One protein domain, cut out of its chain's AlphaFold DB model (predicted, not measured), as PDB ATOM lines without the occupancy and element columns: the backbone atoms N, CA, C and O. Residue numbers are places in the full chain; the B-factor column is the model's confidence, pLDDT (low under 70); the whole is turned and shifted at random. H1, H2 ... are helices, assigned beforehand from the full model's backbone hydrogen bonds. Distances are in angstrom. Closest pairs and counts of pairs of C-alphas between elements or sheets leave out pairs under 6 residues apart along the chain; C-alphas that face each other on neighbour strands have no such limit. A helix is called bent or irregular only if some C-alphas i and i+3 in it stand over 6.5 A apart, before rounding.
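Overview. This is residues 15 to 90 of the 90 residues of the protein "AA_permease domain-containing protein" of Rhizopogon vesiculosus (UniProt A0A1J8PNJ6). One very long helix, bent near one end into a V, makes the frame of this loose model: its long arm H2b makes the longest axis, and its shorter arm H2a folds back from one end of it. At the other end of H2b a small hairpin of two short helices, H3 and H4, makes a head, while the short helix H1 sits beyond the free end of H2a and sticks out with residues 15 to 23. The printed part has 76 residues with four named helices, in the order H1, H2, H3, H4, and no named strand; the class is all helix. The whole is loose, with a radius of gyration of the C-alphas of 16.2 A, and elongated, spanning 43 by 26 by 22 A.

Along the chain. H1 is residues 15 to 19 and begins with C-alpha 15 at (-51.920, 8.511, -35.751). H2, residues 22 to 64, was assigned as one helix by its hydrogen bonds but is bent: C-alphas 34 and 37 are 9.2 A apart. Its arms are H2a, residues 22 to 34, 18.6 A long, and H2b, residues 37 to 64, 41.1 A long; residues 35 and 36 belong to neither. H2b begins with C-alpha 37 at (-38.811, 33.635, -34.639). H3 is residues 71 to 78, 11.0 A long. H4 is residues 81 to 88, 10.5 A long, and ends with C-alpha 88 at (-41.053, -0.565, -20.424).

Arrangement. H1 touches no helix. H2a touches H2b with residues 28 to 32 alone, and H2b touches H2a with residues 39 to 43 alone. Their closest C-alphas, those of Ala 31 and Ala 40, are 5.0 A apart. The two arms run opposite ways at a steep tilt of 40 degrees. H2b and H3 are near each other, with 5 pairs of C-alphas within 10 A and the closest 8.0 A apart. H3 and H4 form a helical hairpin and touch, the closest C-alphas being those of Ser 76 and Gly 84 at 4.1 A. They run opposite ways at a shallow tilt of 11 degrees. H2a is apart from H3 and from H4, and H2b is apart from H4. In H1, H2a, H3 and H4 every O i to N i+4 pair is within hydrogen-bond range; in H2b 23 of 24 are.

Size, cuts and confidence. The two C-alphas farthest apart, those of Pro 37 and Pro 81, are 43.9 A apart. Residues 15 to 23, of which 15 to 19 belong to H1, stand free, and so do residues 45 to 57 of H2. The printed part has no cut and ends at residue 90, the chain's last. The links from H1 to H2 and from H3 to H4 are tight, the one from H2 to H3 is short, and no link is long. The mean pLDDT of the printed part is 75.9; 22 residues are under 70, among them residues 29 to 33, 66 to 69 and 75 to 78.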
ATOM      1  N   ASP A  15     -53.278   8.243 -36.221       73.75
ATOM      2  CA  ASP A  15     -51.920   8.511 -35.751       73.75
ATOM      3  C   ASP A  15     -51.417   9.900 -36.168       73.75
ATOM      4  O   ASP A  15     -50.693  10.561 -35.422       73.75
ATOM      5  N   ILE A  16     -51.858  10.407 -37.325       78.56
ATOM      6  CA  ILE A  16     -51.557  11.785 -37.747       78.56
ATOM      7  C   ILE A  16     -52.322  12.775 -36.861       78.56
ATOM      8  O   ILE A  16     -51.773  13.787 -36.436       78.56
ATOM      9  N   ALA A  17     -53.575  12.460 -36.519       81.38
ATOM     10  CA  ALA A  17     -54.360  13.283 -35.602       81.38
ATOM     11  C   ALA A  17     -53.788  13.275 -34.169       81.38
ATOM     12  O   ALA A  17     -53.825  14.303 -33.497       81.38
ATOM     13  N   GLY A  18     -53.230  12.147 -33.713       77.44
ATOM     14  CA  GLY A  18     -52.599  12.023 -32.396       77.44
ATOM     15  C   GLY A  18     -51.255  12.750 -32.288       77.44
ATOM     16  O   GLY A  18     -50.994  13.421 -31.291       77.44
ATOM     17  N   THR A  19     -50.416  12.671 -33.326       74.88
ATOM     18  CA  THR A  19     -49.095  13.331 -33.350       74.88
ATOM     19  C   THR A  19     -49.178  14.849 -33.523       74.88
ATOM     20  O   THR A  19     -48.314  15.565 -33.022       74.88
ATOM     21  N   LEU A  20     -50.245  15.364 -34.144       83.00
ATOM     22  CA  LEU A  20     -50.517  16.803 -34.252       83.00
ATOM     23  C   LEU A  20     -51.074  17.450 -32.964       83.00
ATOM     24  O   LEU A  20     -51.488  18.608 -33.002       83.00
ATOM     25  N   GLY A  21     -51.115  16.726 -31.839       72.94
ATOM     26  CA  GLY A  21     -51.753  17.140 -30.584       72.94
ATOM     27  C   GLY A  21     -51.237  18.441 -29.935       72.94
ATOM     28  O   GLY A  21     -50.418  19.187 -30.469       72.94
ATOM     29  N   THR A  22     -51.704  18.716 -28.712       72.75
ATOM     30  CA  THR A  22     -51.442  19.965 -27.959       72.75
ATOM     31  C   THR A  22     -49.959  20.287 -27.739       72.75
ATOM     32  O   THR A  22     -49.618  21.453 -27.547       72.75
ATOM     33  N   GLY A  23     -49.071  19.290 -27.818       68.56
ATOM     34  CA  GLY A  23     -47.620  19.462 -27.709       68.56
ATOM     35  C   GLY A  23     -47.016  20.342 -28.807       68.56
ATOM     36  O   GLY A  23     -46.088  21.095 -28.526       68.56
ATOM     37  N   LEU A  24     -47.582  20.340 -30.022       75.25
ATOM     38  CA  LEU A  24     -47.146  21.243 -31.093       75.25
ATOM     39  C   LEU A  24     -47.419  22.705 -30.729       75.25
ATOM     40  O   LEU A  24     -46.578  23.562 -30.982       75.25
ATOM     41  N   PHE A  25     -48.556  22.987 -30.086       69.19
ATOM     42  CA  PHE A  25     -48.944  24.330 -29.646       69.19
ATOM     43  C   PHE A  25     -48.199  24.778 -28.383       69.19
ATOM     44  O   PHE A  25     -47.775  25.929 -28.297       69.19
ATOM     45  N   LEU A  26     -47.992  23.871 -27.425       72.06
ATOM     46  CA  LEU A  26     -47.241  24.170 -26.207       72.06
ATOM     47  C   LEU A  26     -45.752  24.406 -26.519       72.06
ATOM     48  O   LEU A  26     -45.177  25.400 -26.084       72.06
ATOM     49  N   GLY A  27     -45.163  23.553 -27.362       70.88
ATOM     50  CA  GLY A  27     -43.770  23.668 -27.787       70.88
ATOM     51  C   GLY A  27     -43.508  24.850 -28.722       70.88
ATOM     52  O   GLY A  27     -42.453  25.470 -28.631       70.88
ATOM     53  N   SER A  28     -44.459  25.226 -29.587       70.50
ATOM     54  CA  SER A  28     -44.290  26.414 -30.439       70.50
ATOM     55  C   SER A  28     -44.370  27.727 -29.658       70.50
ATOM     56  O   SER A  28     -43.602  28.640 -29.957       70.50
ATOM     57  N   GLY A  29     -45.202  27.813 -28.613       67.75
ATOM     58  CA  GLY A  29     -45.224  28.970 -27.710       67.75
ATOM     59  C   GLY A  29     -43.910  29.154 -26.939       67.75
ATOM     60  O   GLY A  29     -43.382  30.265 -26.863       67.75
ATOM     61  N   GLU A  30     -43.345  28.063 -26.421       66.50
ATOM     62  CA  GLU A  30     -42.079  28.090 -25.683       66.50
ATOM     63  C   GLU A  30     -40.874  28.357 -26.601       66.50
ATOM     64  O   GLU A  30     -40.030  29.197 -26.278       66.50
ATOM     65  N   ALA A  31     -40.830  27.729 -27.781       66.94
ATOM     66  CA  ALA A  31     -39.751  27.906 -28.752       66.94
ATOM     67  C   ALA A  31     -39.675  29.342 -29.301       66.94
ATOM     68  O   ALA A  31     -38.580  29.879 -29.475       66.94
ATOM     69  N   ILE A  32     -40.821  29.991 -29.546       65.81
ATOM     70  CA  ILE A  32     -40.864  31.387 -30.014       65.81
ATOM     71  C   ILE A  32     -40.432  32.354 -28.901       65.81
ATOM     72  O   ILE A  32     -39.718  33.318 -29.181       65.81
ATOM     73  N   SER A  33     -40.832  32.086 -27.654       68.88
ATOM     74  CA  SER A  33     -40.493  32.912 -26.486       68.88
ATOM     75  C   SER A  33     -38.994  32.887 -26.158       68.88
ATOM     76  O   SER A  33     -38.406  33.921 -25.843       68.88
ATOM     77  N   THR A  34     -38.356  31.718 -26.265       71.25
ATOM     78  CA  THR A  34     -36.960  31.520 -25.838       71.25
ATOM     79  C   THR A  34     -35.922  31.752 -26.937       71.25
ATOM     80  O   THR A  34     -34.848  32.270 -26.643       71.25
ATOM     81  N   ALA A  35     -36.211  31.405 -28.197       67.06
ATOM     82  CA  ALA A  35     -35.219  31.422 -29.282       67.06
ATOM     83  C   ALA A  35     -35.452  32.520 -30.342       67.06
ATOM     84  O   ALA A  35     -34.642  32.682 -31.261       67.06
ATOM     85  N   GLY A  36     -36.548  33.281 -30.242       75.38
ATOM     86  CA  GLY A  36     -36.986  34.215 -31.280       75.38
ATOM     87  C   GLY A  36     -37.498  33.505 -32.548       75.38
ATOM     88  O   GLY A  36     -37.358  32.290 -32.698       75.38
ATOM     89  N   PRO A  37     -38.098  34.238 -33.506       73.62
ATOM     90  CA  PRO A  37     -38.811  33.635 -34.639       73.62
ATOM     91  C   PRO A  37     -37.909  32.811 -35.571       73.62
ATOM     92  O   PRO A  37     -38.345  31.795 -36.107       73.62
ATOM     93  N   LEU A  38     -36.643  33.211 -35.738       77.38
ATOM     94  CA  LEU A  38     -35.684  32.470 -36.562       77.38
ATOM     95  C   LEU A  38     -35.113  31.245 -35.825       77.38
ATOM     96  O   LEU A  38     -34.944  30.189 -36.431       77.38
ATOM     97  N   GLY A  39     -34.861  31.364 -34.517       76.12
ATOM     98  CA  GLY A  39     -34.342  30.270 -33.693       76.12
ATOM     99  C   GLY A  39     -35.366  29.156 -33.480       76.12
ATOM    100  O   GLY A  39     -35.007  27.983 -33.548       76.12
ATOM    101  N   ALA A  40     -36.648  29.503 -33.336       79.88
ATOM    102  CA  ALA A  40     -37.733  28.528 -33.244       79.88
ATOM    103  C   ALA A  40     -37.837  27.662 -34.512       79.88
ATOM    104  O   ALA A  40     -37.997  26.448 -34.422       79.88
ATOM    105  N   LEU A  41     -37.692  28.267 -35.696       79.06
ATOM    106  CA  LEU A  41     -37.799  27.562 -36.977       79.06
ATOM    107  C   LEU A  41     -36.644  26.566 -37.166       79.06
ATOM    108  O   LEU A  41     -36.865  25.418 -37.551       79.06
ATOM    109  N   ILE A  42     -35.421  26.977 -36.818       83.12
ATOM    110  CA  ILE A  42     -34.239  26.103 -36.858       83.12
ATOM    111  C   ILE A  42     -34.360  24.977 -35.823       83.12
ATOM    112  O   ILE A  42     -34.063  23.826 -36.141       83.12
ATOM    113  N   ALA A  43     -34.838  25.274 -34.612       82.50
ATOM    114  CA  ALA A  43     -35.052  24.269 -33.574       82.50
ATOM    115  C   ALA A  43     -36.088  23.215 -34.001       82.50
ATOM    116  O   ALA A  43     -35.826  22.019 -33.870       82.50
ATOM    117  N   PHE A  44     -37.217  23.633 -34.588       83.56
ATOM    118  CA  PHE A  44     -38.220  22.710 -35.130       83.56
ATOM    119  C   PHE A  44     -37.668  21.852 -36.272       83.56
ATOM    120  O   PHE A  44     -37.940  20.653 -36.315       83.56
ATOM    121  N   ALA A  45     -36.869  22.430 -37.172       85.62
ATOM    122  CA  ALA A  45     -36.246  21.681 -38.259       85.62
ATOM    123  C   ALA A  45     -35.232  20.646 -37.739       85.62
ATOM    124  O   ALA A  45     -35.230  19.504 -38.198       85.62
ATOM    125  N   LEU A  46     -34.406  21.014 -36.753       88.44
ATOM    126  CA  LEU A  46     -33.429  20.108 -36.148       88.44
ATOM    127  C   LEU A  46     -34.106  18.970 -35.381       88.44
ATOM    128  O   LEU A  46     -33.839  17.805 -35.675       88.44
ATOM    129  N   VAL A  47     -35.022  19.280 -34.461       87.38
ATOM    130  CA  VAL A  47     -35.765  18.258 -33.704       87.38
ATOM    131  C   VAL A  47     -36.563  17.359 -34.651       87.38
ATOM    132  O   VAL A  47     -36.531  16.137 -34.512       87.38
ATOM    133  N   GLY A  48     -37.208  17.942 -35.668       86.81
ATOM    134  CA  GLY A  48     -37.923  17.200 -36.702       86.81
ATOM    135  C   GLY A  48     -37.014  16.266 -37.503       86.81
ATOM    136  O   GLY A  48     -37.389  15.123 -37.746       86.81
ATOM    137  N   SER A  49     -35.801  16.698 -37.863       90.62
ATOM    138  CA  SER A  49     -34.840  15.852 -38.587       90.62
ATOM    139  C   SER A  49     -34.344  14.661 -37.761       90.62
ATOM    140  O   SER A  49     -34.272  13.547 -38.280       90.62
ATOM    141  N   VAL A  50     -34.075  14.857 -36.463       91.44
ATOM    142  CA  VAL A  50     -33.674  13.776 -35.547       91.44
ATOM    143  C   VAL A  50     -34.824  12.783 -35.345       91.44
ATOM    144  O   VAL A  50     -34.616  11.567 -35.391       91.44
ATOM    145  N   ALA A  51     -36.050  13.288 -35.183       89.00
ATOM    146  CA  ALA A  51     -37.244  12.454 -35.086       89.00
ATOM    147  C   ALA A  51     -37.485  11.658 -36.381       89.00
ATOM    148  O   ALA A  51     -37.728  10.455 -36.323       89.00
ATOM    149  N   TYR A  52     -37.340  12.291 -37.550       89.81
ATOM    150  CA  TYR A  52     -37.475  11.633 -38.852       89.81
ATOM    151  C   TYR A  52     -36.440  10.518 -39.045       89.81
ATOM    152  O   TYR A  52     -36.798   9.416 -39.456       89.81
ATOM    153  N   ALA A  53     -35.177  10.769 -38.690       91.19
ATOM    154  CA  ALA A  53     -34.130   9.751 -38.742       91.19
ATOM    155  C   ALA A  53     -34.449   8.553 -37.829       91.19
ATOM    156  O   ALA A  53     -34.288   7.402 -38.236       91.19
ATOM    157  N   SER A  54     -34.972   8.818 -36.627       89.38
ATOM    158  CA  SER A  54     -35.392   7.775 -35.683       89.38
ATOM    159  C   SER A  54     -36.554   6.946 -36.240       89.38
ATOM    160  O   SER A  54     -36.483   5.720 -36.237       89.38
ATOM    161  N   LEU A  55     -37.593   7.591 -36.793       88.00
ATOM    162  CA  LEU A  55     -38.706   6.896 -37.453       88.00
ATOM    163  C   LEU A  55     -38.242   6.058 -38.650       88.00
ATOM    164  O   LEU A  55     -38.757   4.963 -38.850       88.00
ATOM    165  N   CYS A  56     -37.271   6.549 -39.425       90.44
ATOM    166  CA  CYS A  56     -36.715   5.818 -40.561       90.44
ATOM    167  C   CYS A  56     -36.023   4.520 -40.105       90.44
ATOM    168  O   CYS A  56     -36.339   3.444 -40.610       90.44
ATOM    169  N   SER A  57     -35.172   4.596 -39.072       86.69
ATOM    170  CA  SER A  57     -34.501   3.422 -38.495       86.69
ATOM    171  C   SER A  57     -35.492   2.408 -37.903       86.69
ATOM    172  O   SER A  57     -35.362   1.200 -38.114       86.69
ATOM    173  N   LEU A  58     -36.537   2.889 -37.224       84.31
ATOM    174  CA  LEU A  58     -37.619   2.038 -36.723       84.31
ATOM    175  C   LEU A  58     -38.419   1.395 -37.862       84.31
ATOM    176  O   LEU A  58     -38.842   0.246 -37.742       84.31
ATOM    177  N   GLY A  59     -38.618   2.117 -38.967       84.44
ATOM    178  CA  GLY A  59     -39.283   1.622 -40.168       84.44
ATOM    179  C   GLY A  59     -38.530   0.458 -40.806       84.44
ATOM    180  O   GLY A  59     -39.137  -0.571 -41.102       84.44
ATOM    181  N   GLU A  60     -37.205   0.567 -40.935       85.12
ATOM    182  CA  GLU A  60     -36.357  -0.527 -41.425       85.12
ATOM    183  C   GLU A  60     -36.460  -1.759 -40.514       85.12
ATOM    184  O   GLU A  60     -36.741  -2.862 -40.986       85.12
ATOM    185  N   MET A  61     -36.360  -1.564 -39.198       83.56
ATOM    186  CA  MET A  61     -36.504  -2.634 -38.208       83.56
ATOM    187  C   MET A  61     -37.889  -3.309 -38.248       83.56
ATOM    188  O   MET A  61     -37.989  -4.534 -38.157       83.56
ATOM    189  N   THR A  62     -38.955  -2.523 -38.429       81.38
ATOM    190  CA  THR A  62     -40.342  -3.014 -38.528       81.38
ATOM    191  C   THR A  62     -40.583  -3.770 -39.836       81.38
ATOM    192  O   THR A  62     -41.327  -4.748 -39.860       81.38
ATOM    193  N   SER A  63     -39.931  -3.358 -40.928       79.94
ATOM    194  CA  SER A  63     -40.048  -4.025 -42.229       79.94
ATOM    195  C   SER A  63     -39.378  -5.406 -42.264       79.94
ATOM    196  O   SER A  63     -39.871  -6.306 -42.942       79.94
ATOM    197  N   LEU A  64     -38.291  -5.599 -41.503       77.81
ATOM    198  CA  LEU A  64     -37.566  -6.871 -41.414       77.81
ATOM    199  C   LEU A  64     -38.275  -7.907 -40.526       77.81
ATOM    200  O   LEU A  64     -38.144  -9.108 -40.754       77.81
ATOM    201  N   ALA A  65     -39.031  -7.457 -39.524       72.94
ATOM    202  CA  ALA A  65     -39.815  -8.312 -38.642       72.94
ATOM    203  C   ALA A  65     -41.181  -7.661 -38.365       72.94
ATOM    204  O   ALA A  65     -41.292  -6.871 -37.424       72.94
ATOM    205  N   PRO A  66     -42.232  -7.989 -39.146       66.75
ATOM    206  CA  PRO A  66     -43.567  -7.444 -38.941       66.75
ATOM    207  C   PRO A  66     -44.217  -8.134 -37.737       66.75
ATOM    208  O   PRO A  66     -44.990  -9.083 -37.869       66.75
ATOM    209  N   ILE A  67     -43.851  -7.679 -36.543       64.81
ATOM    210  CA  ILE A  67     -44.414  -8.121 -35.271       64.81
ATOM    211  C   ILE A  67     -45.263  -6.998 -34.685       64.81
ATOM    212  O   ILE A  67     -44.849  -5.842 -34.628       64.81
ATOM    213  N   SER A  68     -46.468  -7.343 -34.242       61.16
ATOM    214  CA  SER A  68     -47.352  -6.417 -33.539       61.16
ATOM    215  C   SER A  68     -46.796  -6.162 -32.136       61.16
ATOM    216  O   SER A  68     -47.119  -6.890 -31.199       61.16
ATOM    217  N   GLY A  69     -45.926  -5.161 -31.994       64.88
ATOM    218  CA  GLY A  69     -45.292  -4.802 -30.728       64.88
ATOM    219  C   GLY A  69     -44.969  -3.313 -30.631       64.88
ATOM    220  O   GLY A  69     -44.778  -2.635 -31.637       64.88
ATOM    221  N   THR A  70     -44.937  -2.793 -29.405       70.06
ATOM    222  CA  THR A  70     -44.562  -1.405 -29.101       70.06
ATOM    223  C   THR A  70     -43.038  -1.254 -29.016       70.06
ATOM    224  O   THR A  70     -42.303  -2.240 -29.041       70.06
ATOM    225  N   PHE A  71     -42.538  -0.022 -28.896       68.06
ATOM    226  CA  PHE A  71     -41.105   0.303 -28.789       68.06
ATOM    227  C   PHE A  71     -40.255  -0.643 -27.896       68.06
ATOM    228  O   PHE A  71     -39.214  -1.115 -28.359       68.06
ATOM    229  N   PRO A  72     -40.675  -1.016 -26.667       69.38
ATOM    230  CA  PRO A  72     -39.917  -1.956 -25.827       69.38
ATOM    231  C   PRO A  72     -39.846  -3.394 -26.375       69.38
ATOM    232  O   PRO A  72     -38.908  -4.139 -26.071       69.38
ATOM    233  N   HIS A  73     -40.795  -3.798 -27.222       71.44
ATOM    234  CA  HIS A  73     -40.759  -5.095 -27.898       71.44
ATOM    235  C   HIS A  73     -39.639  -5.154 -28.945       71.44
ATOM    236  O   HIS A  73     -38.964  -6.171 -29.094       71.44
ATOM    237  N   PHE A  74     -39.372  -4.032 -29.612       71.00
ATOM    238  CA  PHE A  74     -38.215  -3.908 -30.486       71.00
ATOM    239  C   PHE A  74     -36.899  -3.850 -29.689       71.00
ATOM    240  O   PHE A  74     -35.941  -4.536 -30.040       71.00
ATOM    241  N   ALA A  75     -36.854  -3.136 -28.560       66.00
ATOM    242  CA  ALA A  75     -35.655  -3.066 -27.714       66.00
ATOM    243  C   ALA A  75     -35.244  -4.433 -27.121       66.00
ATOM    244  O   ALA A  75     -34.067  -4.794 -27.149       66.00
ATOM    245  N   SER A  76     -36.213  -5.228 -26.649       66.19
ATOM    246  CA  SER A  76     -35.965  -6.582 -26.118       66.19
ATOM    247  C   SER A  76     -35.506  -7.588 -27.178       66.19
ATOM    248  O   SER A  76     -34.826  -8.556 -26.846       66.19
ATOM    249  N   ARG A  77     -35.870  -7.378 -28.450       67.50
ATOM    250  CA  ARG A  77     -35.549  -8.298 -29.549       67.50
ATOM    251  C   ARG A  77     -34.188  -8.028 -30.191       67.50
ATOM    252  O   ARG A  77     -33.531  -8.987 -30.589       67.50
ATOM    253  N   TRP A  78     -33.803  -6.757 -30.324       65.44
ATOM    254  CA  TRP A  78     -32.608  -6.348 -31.073       65.44
ATOM    255  C   TRP A  78     -31.410  -5.980 -30.187       65.44
ATOM    256  O   TRP A  78     -30.285  -6.052 -30.673       65.44
ATOM    257  N   VAL A  79     -31.627  -5.611 -28.916       70.75
ATOM    258  CA  VAL A  79     -30.542  -5.216 -28.001       70.75
ATOM    259  C   VAL A  79     -30.350  -6.248 -26.893       70.75
ATOM    260  O   VAL A  79     -29.370  -6.985 -26.928       70.75
ATOM    261  N   ASP A  80     -31.273  -6.313 -25.930       71.94
ATOM    262  CA  ASP A  80     -31.257  -7.281 -24.827       71.94
ATOM    263  C   ASP A  80     -32.600  -7.233 -24.059       71.94
ATOM    264  O   ASP A  80     -33.159  -6.142 -23.879       71.94
ATOM    265  N   PRO A  81     -33.143  -8.365 -23.571       70.50
ATOM    266  CA  PRO A  81     -34.360  -8.379 -22.757       70.50
ATOM    267  C   PRO A  81     -34.305  -7.487 -21.499       70.50
ATOM    268  O   PRO A  81     -35.348  -6.962 -21.107       70.50
ATOM    269  N   ALA A  82     -33.132  -7.239 -20.899       69.62
ATOM    270  CA  ALA A  82     -32.987  -6.320 -19.766       69.62
ATOM    271  C   ALA A  82     -33.199  -4.850 -20.167       69.62
ATOM    272  O   ALA A  82     -33.802  -4.089 -19.408       69.62
ATOM    273  N   LEU A  83     -32.781  -4.451 -21.376       66.88
ATOM    274  CA  LEU A  83     -33.082  -3.110 -21.888       66.88
ATOM    275  C   LEU A  83     -34.559  -2.965 -22.251       66.88
ATOM    276  O   LEU A  83     -35.139  -1.906 -22.034       66.88
ATOM    277  N   GLY A  84     -35.189  -4.033 -22.743       68.50
ATOM    278  CA  GLY A  84     -36.634  -4.049 -22.961       68.50
ATOM    279  C   GLY A  84     -37.435  -3.809 -21.678       68.50
ATOM    280  O   GLY A  84     -38.416  -3.071 -21.712       68.50
ATOM    281  N   PHE A  85     -36.998  -4.369 -20.544       74.75
ATOM    282  CA  PHE A  85     -37.620  -4.122 -19.238       74.75
ATOM    283  C   PHE A  85     -37.420  -2.673 -18.776       74.75
ATOM    284  O   PHE A  85     -38.390  -2.016 -18.415       74.75
ATOM    285  N   ALA A  86     -36.195  -2.144 -18.879       78.50
ATOM    286  CA  ALA A  86     -35.891  -0.767 -18.484       78.50
ATOM    287  C   ALA A  86     -36.671   0.284 -19.299       78.50
ATOM    288  O   ALA A  86     -37.104   1.290 -18.751       78.50
ATOM    289  N   VAL A  87     -36.879   0.047 -20.600       78.62
ATOM    290  CA  VAL A  87     -37.664   0.940 -21.475       78.62
ATOM    291  C   VAL A  87     -39.172   0.786 -21.258       78.62
ATOM    292  O   VAL A  87     -39.924   1.699 -21.575       78.62
ATOM    293  N   SER A  88     -39.631  -0.354 -20.737       76.44
ATOM    294  CA  SER A  88     -41.053  -0.565 -20.424       76.44
ATOM    295  C   SER A  88     -41.484   0.081 -19.103       76.44
ATOM    296  O   SER A  88     -42.683   0.226 -18.885       76.44
ATOM    297  N   ASP A  89     -40.529   0.394 -18.222       74.00
ATOM    298  CA  ASP A  89     -40.762   0.949 -16.878       74.00
ATOM    299  C   ASP A  89     -40.711   2.489 -16.837       74.00
ATOM    300  O   ASP A  89     -41.145   3.095 -15.857       74.00
ATOM    301  N   ILE A  90     -40.199   3.123 -17.903       63.16
ATOM    302  CA  ILE A  90     -40.148   4.586 -18.080       63.16
ATOM    303  C   ILE A  90     -41.452   5.116 -18.691       63.16
ATOM    304  O   ILE A  90     -41.842   6.247 -18.318       63.16
TER     305      ILE A  90